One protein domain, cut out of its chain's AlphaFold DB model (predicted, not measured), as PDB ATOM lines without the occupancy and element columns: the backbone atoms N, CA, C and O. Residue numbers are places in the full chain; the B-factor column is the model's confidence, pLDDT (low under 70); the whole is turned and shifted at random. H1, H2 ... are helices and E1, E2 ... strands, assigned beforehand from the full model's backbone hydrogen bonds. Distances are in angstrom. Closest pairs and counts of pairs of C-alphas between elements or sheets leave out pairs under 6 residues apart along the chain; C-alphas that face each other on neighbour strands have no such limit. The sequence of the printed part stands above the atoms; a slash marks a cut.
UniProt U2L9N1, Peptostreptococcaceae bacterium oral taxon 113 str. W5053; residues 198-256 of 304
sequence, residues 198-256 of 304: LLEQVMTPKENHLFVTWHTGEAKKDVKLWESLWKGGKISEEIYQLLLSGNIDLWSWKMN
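What this domain is: This is residues 198 to 256 of the 304 residues of a protein of Peptostreptococcaceae bacterium oral taxon 113 str. W5053 (UniProt U2L9N1). A small, strongly twisted sheet of three strands, with the long E3 between E1 and E2, has a helical hairpin, H1 and H2, at the end where E3 begins. H1 and H2 lie side by side, and H2 only grazes the sheet; the far part of E3, paired with E1, makes the other end of the longest axis. The printed part has 59 residues with two named helices and three named strands, in the order E1, E2, H1, H2, E3 along the chain; the sheet order is E1, E3, E2, antiparallel throughout. The class is mixed, helices and strands, with 17 residues in each kind. The whole is compact, with a radius of gyration of the C-alphas of 10.5 A, and rounded, spanning 30 by 24 by 16 A.

Where its parts are: E1 is residues 198 to 201, with C-alpha 198 at (161.455, 36.933, -67.585). E2 is residues 210 to 214, 13.9 A from first to last C-alpha. H1 is residues 223 to 231, 12.1 A long, with C-alpha 223 at (150.255, 19.725, -58.197). H2 is residues 237 to 244, 10.5 A long. E3 is residues 248 to 255, 22.1 A long, ending with C-alpha 255 at (158.714, 42.556, -67.417).

How they stand to each other: E1 and E3 are antiparallel neighbours, their directions 126 degrees apart; N 200 and O 252 are within hydrogen-bond range at 2.8 A, and N 254 and O 198 at 3.0 A. E3 and E2 are antiparallel neighbours too, at 134 degrees, with N 211 and O 251 at 2.8 A and N 213 and O 249 at 3.0 A. E1 and E2 are the edge strands; they are apart, but only just, at 8.1 A. H2 is on the sheet but only grazes it, with residues 239 to 243; the closest C-alphas of H2 and E3 are those of Leu 242 and Ile 248, 5.9 A apart. H1 and H2 form a helical hairpin and touch, the closest C-alphas being those of Trp 226 and Tyr 240, 6.5 A apart. Their lines stand at a shallow tilt of 1 degrees, opposite ways. H1 is not on the sheet, and it is apart from E1 and E3. In H1 and H2 every O i to N i+4 pair is within hydrogen-bond range.

The domain as a whole: The two C-alphas farthest apart are those of Glu 237 and Asn 256, at 30.6 A, while the first and last printed C-alphas, of Leu 198 and Asn 256, are 5.7 A apart. The printed part has no cut. The links H1 to H2 and H2 to E3 are tight, those from E1 to E2 and from E2 to H1 are short, and no link is long. The mean pLDDT of the printed part is 85.9; residues 205 to 208, in the link from E1 to E2, are under 70.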
ATOM      1  N   LEU A 198     160.764  37.940 -68.383       89.06
ATOM      2  CA  LEU A 198     161.455  36.933 -67.585       89.06
ATOM      3  C   LEU A 198     160.427  35.928 -67.073       89.06
ATOM      4  O   LEU A 198     159.423  36.331 -66.484       89.06
ATOM      5  N   LEU A 199     160.682  34.637 -67.296       87.88
ATOM      6  CA  LEU A 199     159.870  33.563 -66.725       87.88
ATOM      7  C   LEU A 199     160.264  33.352 -65.261       87.88
ATOM      8  O   LEU A 199     161.447  33.356 -64.919       87.88
ATOM      9  N   GLU A 200     159.273  33.161 -64.401       87.69
ATOM     10  CA  GLU A 200     159.447  32.891 -62.980       87.69
ATOM     11  C   GLU A 200     158.464  31.817 -62.500       87.69
ATOM     12  O   GLU A 200     157.456  31.533 -63.148       87.69
ATOM     13  N   GLN A 201     158.782  31.181 -61.373       88.00
ATOM     14  CA  GLN A 201     157.902  30.175 -60.779       88.00
ATOM     15  C   GLN A 201     156.577  30.826 -60.382       88.00
ATOM     16  O   GLN A 201     156.573  31.908 -59.790       88.00
ATOM     17  N   VAL A 202     155.464  30.143 -60.645       86.75
ATOM     18  CA  VAL A 202     154.151  30.640 -60.235       86.75
ATOM     19  C   VAL A 202     154.064  30.621 -58.711       86.75
ATOM     20  O   VAL A 202     153.913  29.570 -58.097       86.75
ATOM     21  N   MET A 203     154.161  31.797 -58.093       77.75
ATOM     22  CA  MET A 203     153.944  31.967 -56.651       77.75
ATOM     23  C   MET A 203     152.509  32.397 -56.344       77.75
ATOM     24  O   MET A 203     151.897  31.927 -55.390       77.75
ATOM     25  N   THR A 204     151.969  33.300 -57.165       72.25
ATOM     26  CA  THR A 204     150.592  33.793 -57.072       72.25
ATOM     27  C   THR A 204     150.009  33.922 -58.473       72.25
ATOM     28  O   THR A 204     150.603  34.617 -59.305       72.25
ATOM     29  N   PRO A 205     148.847  33.324 -58.760       61.59
ATOM     30  CA  PRO A 205     148.242  33.431 -60.076       61.59
ATOM     31  C   PRO A 205     147.577  34.792 -60.263       61.59
ATOM     32  O   PRO A 205     146.439  35.012 -59.852       61.59
ATOM     33  N   LYS A 206     148.279  35.715 -60.920       66.38
ATOM     34  CA  LYS A 206     147.617  36.819 -61.617       66.38
ATOM     35  C   LYS A 206     147.205  36.300 -62.988       66.38
ATOM     36  O   LYS A 206     148.053  35.783 -63.710       66.38
ATOM     37  N   GLU A 207     145.924  36.429 -63.327       57.44
ATOM     38  CA  GLU A 207     145.334  35.870 -64.556       57.44
ATOM     39  C   GLU A 207     146.146  36.183 -65.816       57.44
ATOM     40  O   GLU A 207     146.339  35.307 -66.650       57.44
ATOM     41  N   ASN A 208     146.706  37.390 -65.915       62.66
ATOM     42  CA  ASN A 208     147.358  37.858 -67.140       62.66
ATOM     43  C   ASN A 208     148.824  37.422 -67.281       62.66
ATOM     44  O   ASN A 208     149.469  37.767 -68.269       62.66
ATOM     45  N   HIS A 209     149.389  36.741 -66.281       75.94
ATOM     46  CA  HIS A 209     150.823  36.444 -66.240       75.94
ATOM     47  C   HIS A 209     151.142  34.957 -66.387       75.94
ATOM     48  O   HIS A 209     152.318  34.609 -66.372       75.94
ATOM     49  N   LEU A 210     150.145  34.077 -66.513       84.94
ATOM     50  CA  LEU A 210     150.396  32.647 -66.674       84.94
ATOM     51  C   LEU A 210     150.911  32.332 -68.083       84.94
ATOM     52  O   LEU A 210     150.364  32.782 -69.091       84.94
ATOM     53  N   PHE A 211     151.962  31.527 -68.135       85.44
ATOM     54  CA  PHE A 211     152.636  31.102 -69.353       85.44
ATOM     55  C   PHE A 211     152.902  29.605 -69.275       85.44
ATOM     56  O   PHE A 211     153.168  29.091 -68.189       85.44
ATOM     57  N   VAL A 212     152.853  28.901 -70.401       85.31
ATOM     58  CA  VAL A 212     153.251  27.492 -70.445       85.31
ATOM     59  C   VAL A 212     154.405  27.310 -71.409       85.31
ATOM     60  O   VAL A 212     154.585  28.072 -72.349       85.31
ATOM     61  N   THR A 213     155.240  26.319 -71.157       86.25
ATOM     62  CA  THR A 213     156.246  25.871 -72.120       86.25
ATOM     63  C   THR A 213     156.121  24.370 -72.269       86.25
ATOM     64  O   THR A 213     155.625  23.704 -71.365       86.25
ATOM     65  N   TRP A 214     156.613  23.809 -73.369       85.50
ATOM     66  CA  TRP A 214     156.924  22.380 -73.378       85.50
ATOM     67  C   TRP A 214     157.886  22.057 -72.233       85.50
ATOM     68  O   TRP A 214     158.677  22.919 -71.835       85.50
ATOM     69  N   HIS A 215     157.777  20.849 -71.686       83.62
ATOM     70  CA  HIS A 215     158.538  20.452 -70.509       83.62
ATOM     71  C   HIS A 215     160.046  20.644 -70.719       83.62
ATOM     72  O   HIS A 215     160.648  20.034 -71.604       83.62
ATOM     73  N   THR A 216     160.648  21.499 -69.891       78.06
ATOM     74  CA  THR A 216     162.092  21.754 -69.846       78.06
ATOM     75  C   THR A 216     162.752  21.047 -68.663       78.06
ATOM     76  O   THR A 216     163.966  20.856 -68.665       78.06
ATOM     77  N   GLY A 217     161.966  20.650 -67.654       75.75
ATOM     78  CA  GLY A 217     162.468  20.074 -66.402       75.75
ATOM     79  C   GLY A 217     162.893  21.118 -65.367       75.75
ATOM     80  O   GLY A 217     163.319  20.752 -64.273       75.75
ATOM     81  N   GLU A 218     162.767  22.410 -65.686       76.50
ATOM     82  CA  GLU A 218     163.214  23.516 -64.829       76.50
ATOM     83  C   GLU A 218     162.091  24.083 -63.946       76.50
ATOM     84  O   GLU A 218     162.357  24.676 -62.892       76.50
ATOM     85  N   ALA A 219     160.826  23.923 -64.347       78.12
ATOM     86  CA  ALA A 219     159.697  24.352 -63.529       78.12
ATOM     87  C   ALA A 219     159.518  23.443 -62.311       78.12
ATOM     88  O   ALA A 219     159.631  22.216 -62.390       78.12
ATOM     89  N   LYS A 220     159.184  24.034 -61.159       82.12
ATOM     90  CA  LYS A 220     158.832  23.245 -59.980       82.12
ATOM     91  C   LYS A 220     157.459  22.623 -60.192       82.12
ATOM     92  O   LYS A 220     156.486  23.320 -60.472       82.12
ATOM     93  N   LYS A 221     157.371  21.309 -59.989       85.94
ATOM     94  CA  LYS A 221     156.084  20.614 -59.952       85.94
ATOM     95  C   LYS A 221     155.349  20.976 -58.665       85.94
ATOM     96  O   LYS A 221     155.818  20.645 -57.578       85.94
ATOM     97  N   ASP A 222     154.197  21.623 -58.798       89.19
ATOM     98  CA  ASP A 222     153.313  21.957 -57.681       89.19
ATOM     99  C   ASP A 222     151.871  21.581 -58.029       89.19
ATOM    100  O   ASP A 222     151.055  22.395 -58.455       89.19
ATOM    101  N   VAL A 223     151.564  20.296 -57.855       90.62
ATOM    102  CA  VAL A 223     150.255  19.725 -58.197       90.62
ATOM    103  C   VAL A 223     149.119  20.411 -57.432       90.62
ATOM    104  O   VAL A 223     148.048  20.616 -57.995       90.62
ATOM    105  N   LYS A 224     149.351  20.818 -56.175       91.44
ATOM    106  CA  LYS A 224     148.335  21.500 -55.358       91.44
ATOM    107  C   LYS A 224     148.013  22.880 -55.915       91.44
ATOM    108  O   LYS A 224     146.845  23.266 -55.964       91.44
ATOM    109  N   LEU A 225     149.040  23.618 -56.336       90.44
ATOM    110  CA  LEU A 225     148.850  24.882 -57.032       90.44
ATOM    111  C   LEU A 225     148.050  24.663 -58.317       90.44
ATOM    112  O   LEU A 225     147.037  25.328 -58.507       90.44
ATOM    113  N   TRP A 226     148.456  23.722 -59.169       91.81
ATOM    114  CA  TRP A 226     147.775  23.461 -60.442       91.81
ATOM    115  C   TRP A 226     146.305  23.074 -60.246       91.81
ATOM    116  O   TRP A 226     145.438  23.604 -60.937       91.81
ATOM    117  N   GLU A 227     146.007  22.234 -59.253       92.88
ATOM    118  CA  GLU A 227     144.638  21.856 -58.893       92.88
ATOM    119  C   GLU A 227     143.812  23.073 -58.444       92.88
ATOM    120  O   GLU A 227     142.660  23.229 -58.849       92.88
ATOM    121  N   SER A 228     144.402  23.967 -57.643       91.31
ATOM    122  CA  SER A 228     143.766  25.220 -57.218       91.31
ATOM    123  C   SER A 228     143.466  26.144 -58.404       91.31
ATOM    124  O   SER A 228     142.374  26.707 -58.493       91.31
ATOM    125  N   LEU A 229     144.396  26.263 -59.357       90.12
ATOM    126  CA  LEU A 229     144.204  27.051 -60.579       90.12
ATOM    127  C   LEU A 229     143.087  26.494 -61.452       90.12
ATOM    128  O   LEU A 229     142.280  27.263 -61.974       90.12
ATOM    129  N   TRP A 230     143.034  25.172 -61.595       91.88
ATOM    130  CA  TRP A 230     142.006  24.486 -62.364       91.88
ATOM    131  C   TRP A 230     140.626  24.648 -61.720       91.88
ATOM    132  O   TRP A 230     139.702  25.150 -62.359       91.88
ATOM    133  N   LYS A 231     140.497  24.350 -60.419       92.00
ATOM    134  CA  LYS A 231     139.251  24.558 -59.658       92.00
ATOM    135  C   LYS A 231     138.804  26.021 -59.651       92.00
ATOM    136  O   LYS A 231     137.609  26.298 -59.648       92.00
ATOM    137  N   GLY A 232     139.758  26.951 -59.660       88.75
ATOM    138  CA  GLY A 232     139.520  28.390 -59.758       88.75
ATOM    139  C   GLY A 232     139.236  28.903 -61.175       88.75
ATOM    140  O   GLY A 232     139.120  30.116 -61.347       88.75
ATOM    141  N   GLY A 233     139.166  28.026 -62.185       87.00
ATOM    142  CA  GLY A 233     138.870  28.376 -63.579       87.00
ATOM    143  C   GLY A 233     139.983  29.137 -64.308       87.00
ATOM    144  O   GLY A 233     139.744  29.690 -65.378       87.00
ATOM    145  N   LYS A 234     141.195  29.197 -63.743       86.06
ATOM    146  CA  LYS A 234     142.344  29.923 -64.314       86.06
ATOM    147  C   LYS A 234     143.034  29.135 -65.425       86.06
ATOM    148  O   LYS A 234     143.616  29.733 -66.325       86.06
ATOM    149  N   ILE A 235     142.968  27.807 -65.357       89.88
ATOM    150  CA  ILE A 235     143.464  26.881 -66.381       89.88
ATOM    151  C   ILE A 235     142.372  25.856 -66.706       89.88
ATOM    152  O   ILE A 235     141.571  25.512 -65.837       89.88
ATOM    153  N   SER A 236     142.320  25.375 -67.948       90.50
ATOM    154  CA  SER A 236     141.386  24.325 -68.360       90.50
ATOM    155  C   SER A 236     141.793  22.959 -67.810       90.50
ATOM    156  O   SER A 236     142.938  22.738 -67.414       90.50
ATOM    157  N   GLU A 237     140.849  22.016 -67.856       93.62
ATOM    158  CA  GLU A 237     141.120  20.593 -67.622       93.62
ATOM    159  C   GLU A 237     142.276  20.088 -68.496       93.62
ATOM    160  O   GLU A 237     143.168  19.405 -68.014       93.62
ATOM    161  N   GLU A 238     142.300  20.470 -69.775       92.12
ATOM    162  CA  GLU A 238     143.338  20.062 -70.725       92.12
ATOM    163  C   GLU A 238     144.738  20.477 -70.254       92.12
ATOM    164  O   GLU A 238     145.645  19.647 -70.199       92.12
ATOM    165  N   ILE A 239     144.908  21.739 -69.849       90.00
ATOM    166  CA  ILE A 239     146.186  22.236 -69.323       90.00
ATOM    167  C   ILE A 239     146.554  21.500 -68.038       90.00
ATOM    168  O   ILE A 239     147.705  21.103 -67.866       90.00
ATOM    169  N   TYR A 240     145.589  21.298 -67.140       93.12
ATOM    170  CA  TYR A 240     145.820  20.578 -65.893       93.12
ATOM    171  C   TYR A 240     146.321  19.148 -66.149       93.12
ATOM    172  O   TYR A 240     147.328  18.741 -65.571       93.12
ATOM    173  N   GLN A 241     145.704  18.419 -67.082       93.81
ATOM    174  CA  GLN A 241     146.139  17.070 -67.455       93.81
ATOM    175  C   GLN A 241     147.525  17.057 -68.118       93.81
ATOM    176  O   GLN A 241     148.342  16.192 -67.802       93.81
ATOM    177  N   LEU A 242     147.836  18.037 -68.974       92.56
ATOM    178  CA  LEU A 242     149.168  18.177 -69.582       92.56
ATOM    179  C   LEU A 242     150.264  18.491 -68.549       92.56
ATOM    180  O   LEU A 242     151.401  18.032 -68.695       92.56
ATOM    181  N   LEU A 243     149.937  19.250 -67.499       92.00
ATOM    182  CA  LEU A 243     150.843  19.498 -66.373       92.00
ATOM    183  C   LEU A 243     151.083  18.219 -65.563       92.00
ATOM    184  O   LEU A 243     152.227  17.896 -65.234       92.00
ATOM    185  N   LEU A 244     150.023  17.451 -65.279       92.50
ATOM    186  CA  LEU A 244     150.123  16.175 -64.563       92.50
ATOM    187  C   LEU A 244     150.938  15.133 -65.335       92.50
ATOM    188  O   LEU A 244     151.740  14.416 -64.733       92.50
ATOM    189  N   SER A 245     150.773  15.068 -66.659       91.38
ATOM    190  CA  SER A 245     151.532  14.149 -67.511       91.38
ATOM    191  C   SER A 245     153.001  14.555 -67.669       91.38
ATOM    192  O   SER A 245     153.808  13.751 -68.129       91.38
ATOM    193  N   GLY A 246     153.363  15.786 -67.285       88.44
ATOM    194  CA  GLY A 246     154.703  16.336 -67.471       88.44
ATOM    195  C   GLY A 246     155.015  16.697 -68.922       88.44
ATOM    196  O   GLY A 246     156.182  16.690 -69.297       88.44
ATOM    197  N   ASN A 247     153.997  16.990 -69.737       88.31
ATOM    198  CA  ASN A 247     154.192  17.429 -71.124       88.31
ATOM    199  C   ASN A 247     154.538  18.918 -71.202       88.31
ATOM    200  O   ASN A 247     155.256  19.344 -72.110       88.31
ATOM    201  N   ILE A 248     154.015  19.703 -70.260       90.38
ATOM    202  CA  ILE A 248     154.211  21.148 -70.190       90.38
ATOM    203  C   ILE A 248     154.657  21.576 -68.796       90.38
ATOM    204  O   ILE A 248     154.390  20.903 -67.802       90.38
ATOM    205  N   ASP A 249     155.298  22.734 -68.748       89.75
ATOM    206  CA  ASP A 249     155.687  23.438 -67.538       89.75
ATOM    207  C   ASP A 249     154.869  24.727 -67.410       89.75
ATOM    208  O   ASP A 249     154.638  25.422 -68.401       89.75
ATOM    209  N   LEU A 250     154.435  25.051 -66.188       89.44
ATOM    210  CA  LEU A 250     153.685  26.269 -65.886       89.44
ATOM    211  C   LEU A 250     154.601  27.327 -65.269       89.44
ATOM    212  O   LEU A 250     155.259  27.089 -64.255       89.44
ATOM    213  N   TRP A 251     154.555  28.523 -65.836       88.94
ATOM    214  CA  TRP A 251     155.328  29.683 -65.425       88.94
ATOM    215  C   TRP A 251     154.411  30.875 -65.177       88.94
ATOM    216  O   TRP A 251     153.291  30.950 -65.687       88.94
ATOM    217  N   SER A 252     154.913  31.844 -64.422       87.62
ATOM    218  CA  SER A 252     154.475  33.227 -64.559       87.62
ATOM    219  C   SER A 252     155.538  34.036 -65.291       87.62
ATOM    220  O   SER A 252     156.682  33.598 -65.415       87.62
ATOM    221  N   TRP A 253     155.187  35.220 -65.778       87.62
ATOM    222  CA  TRP A 253     156.161  36.147 -66.342       87.62
ATOM    223  C   TRP A 253     156.090  37.526 -65.691       87.62
ATOM    224  O   TRP A 253     155.053  37.960 -65.182       87.62
ATOM    225  N   LYS A 254     157.222  38.226 -65.741       88.50
ATOM    226  CA  LYS A 254     157.329  39.647 -65.408       88.50
ATOM    227  C   LYS A 254     158.115  40.389 -66.475       88.50
ATOM    228  O   LYS A 254     158.905  39.788 -67.204       88.50
ATOM    229  N   MET A 255     157.914  41.701 -66.545       90.00
ATOM    230  CA  MET A 255     158.714  42.556 -67.417       90.00
ATOM    231  C   MET A 255     160.189  42.499 -67.023       90.00
ATOM    232  O   MET A 255     160.532  42.514 -65.838       90.00
ATOM    233  N   ASN A 256     161.054  42.463 -68.029       92.31
ATOM    234  CA  ASN A 256     162.487  42.560 -67.834       92.31
ATOM    235  C   ASN A 256     162.914  44.036 -67.685       92.31
ATOM    236  O   ASN A 256     162.787  44.799 -68.648       92.31
TER     237      ASN A 256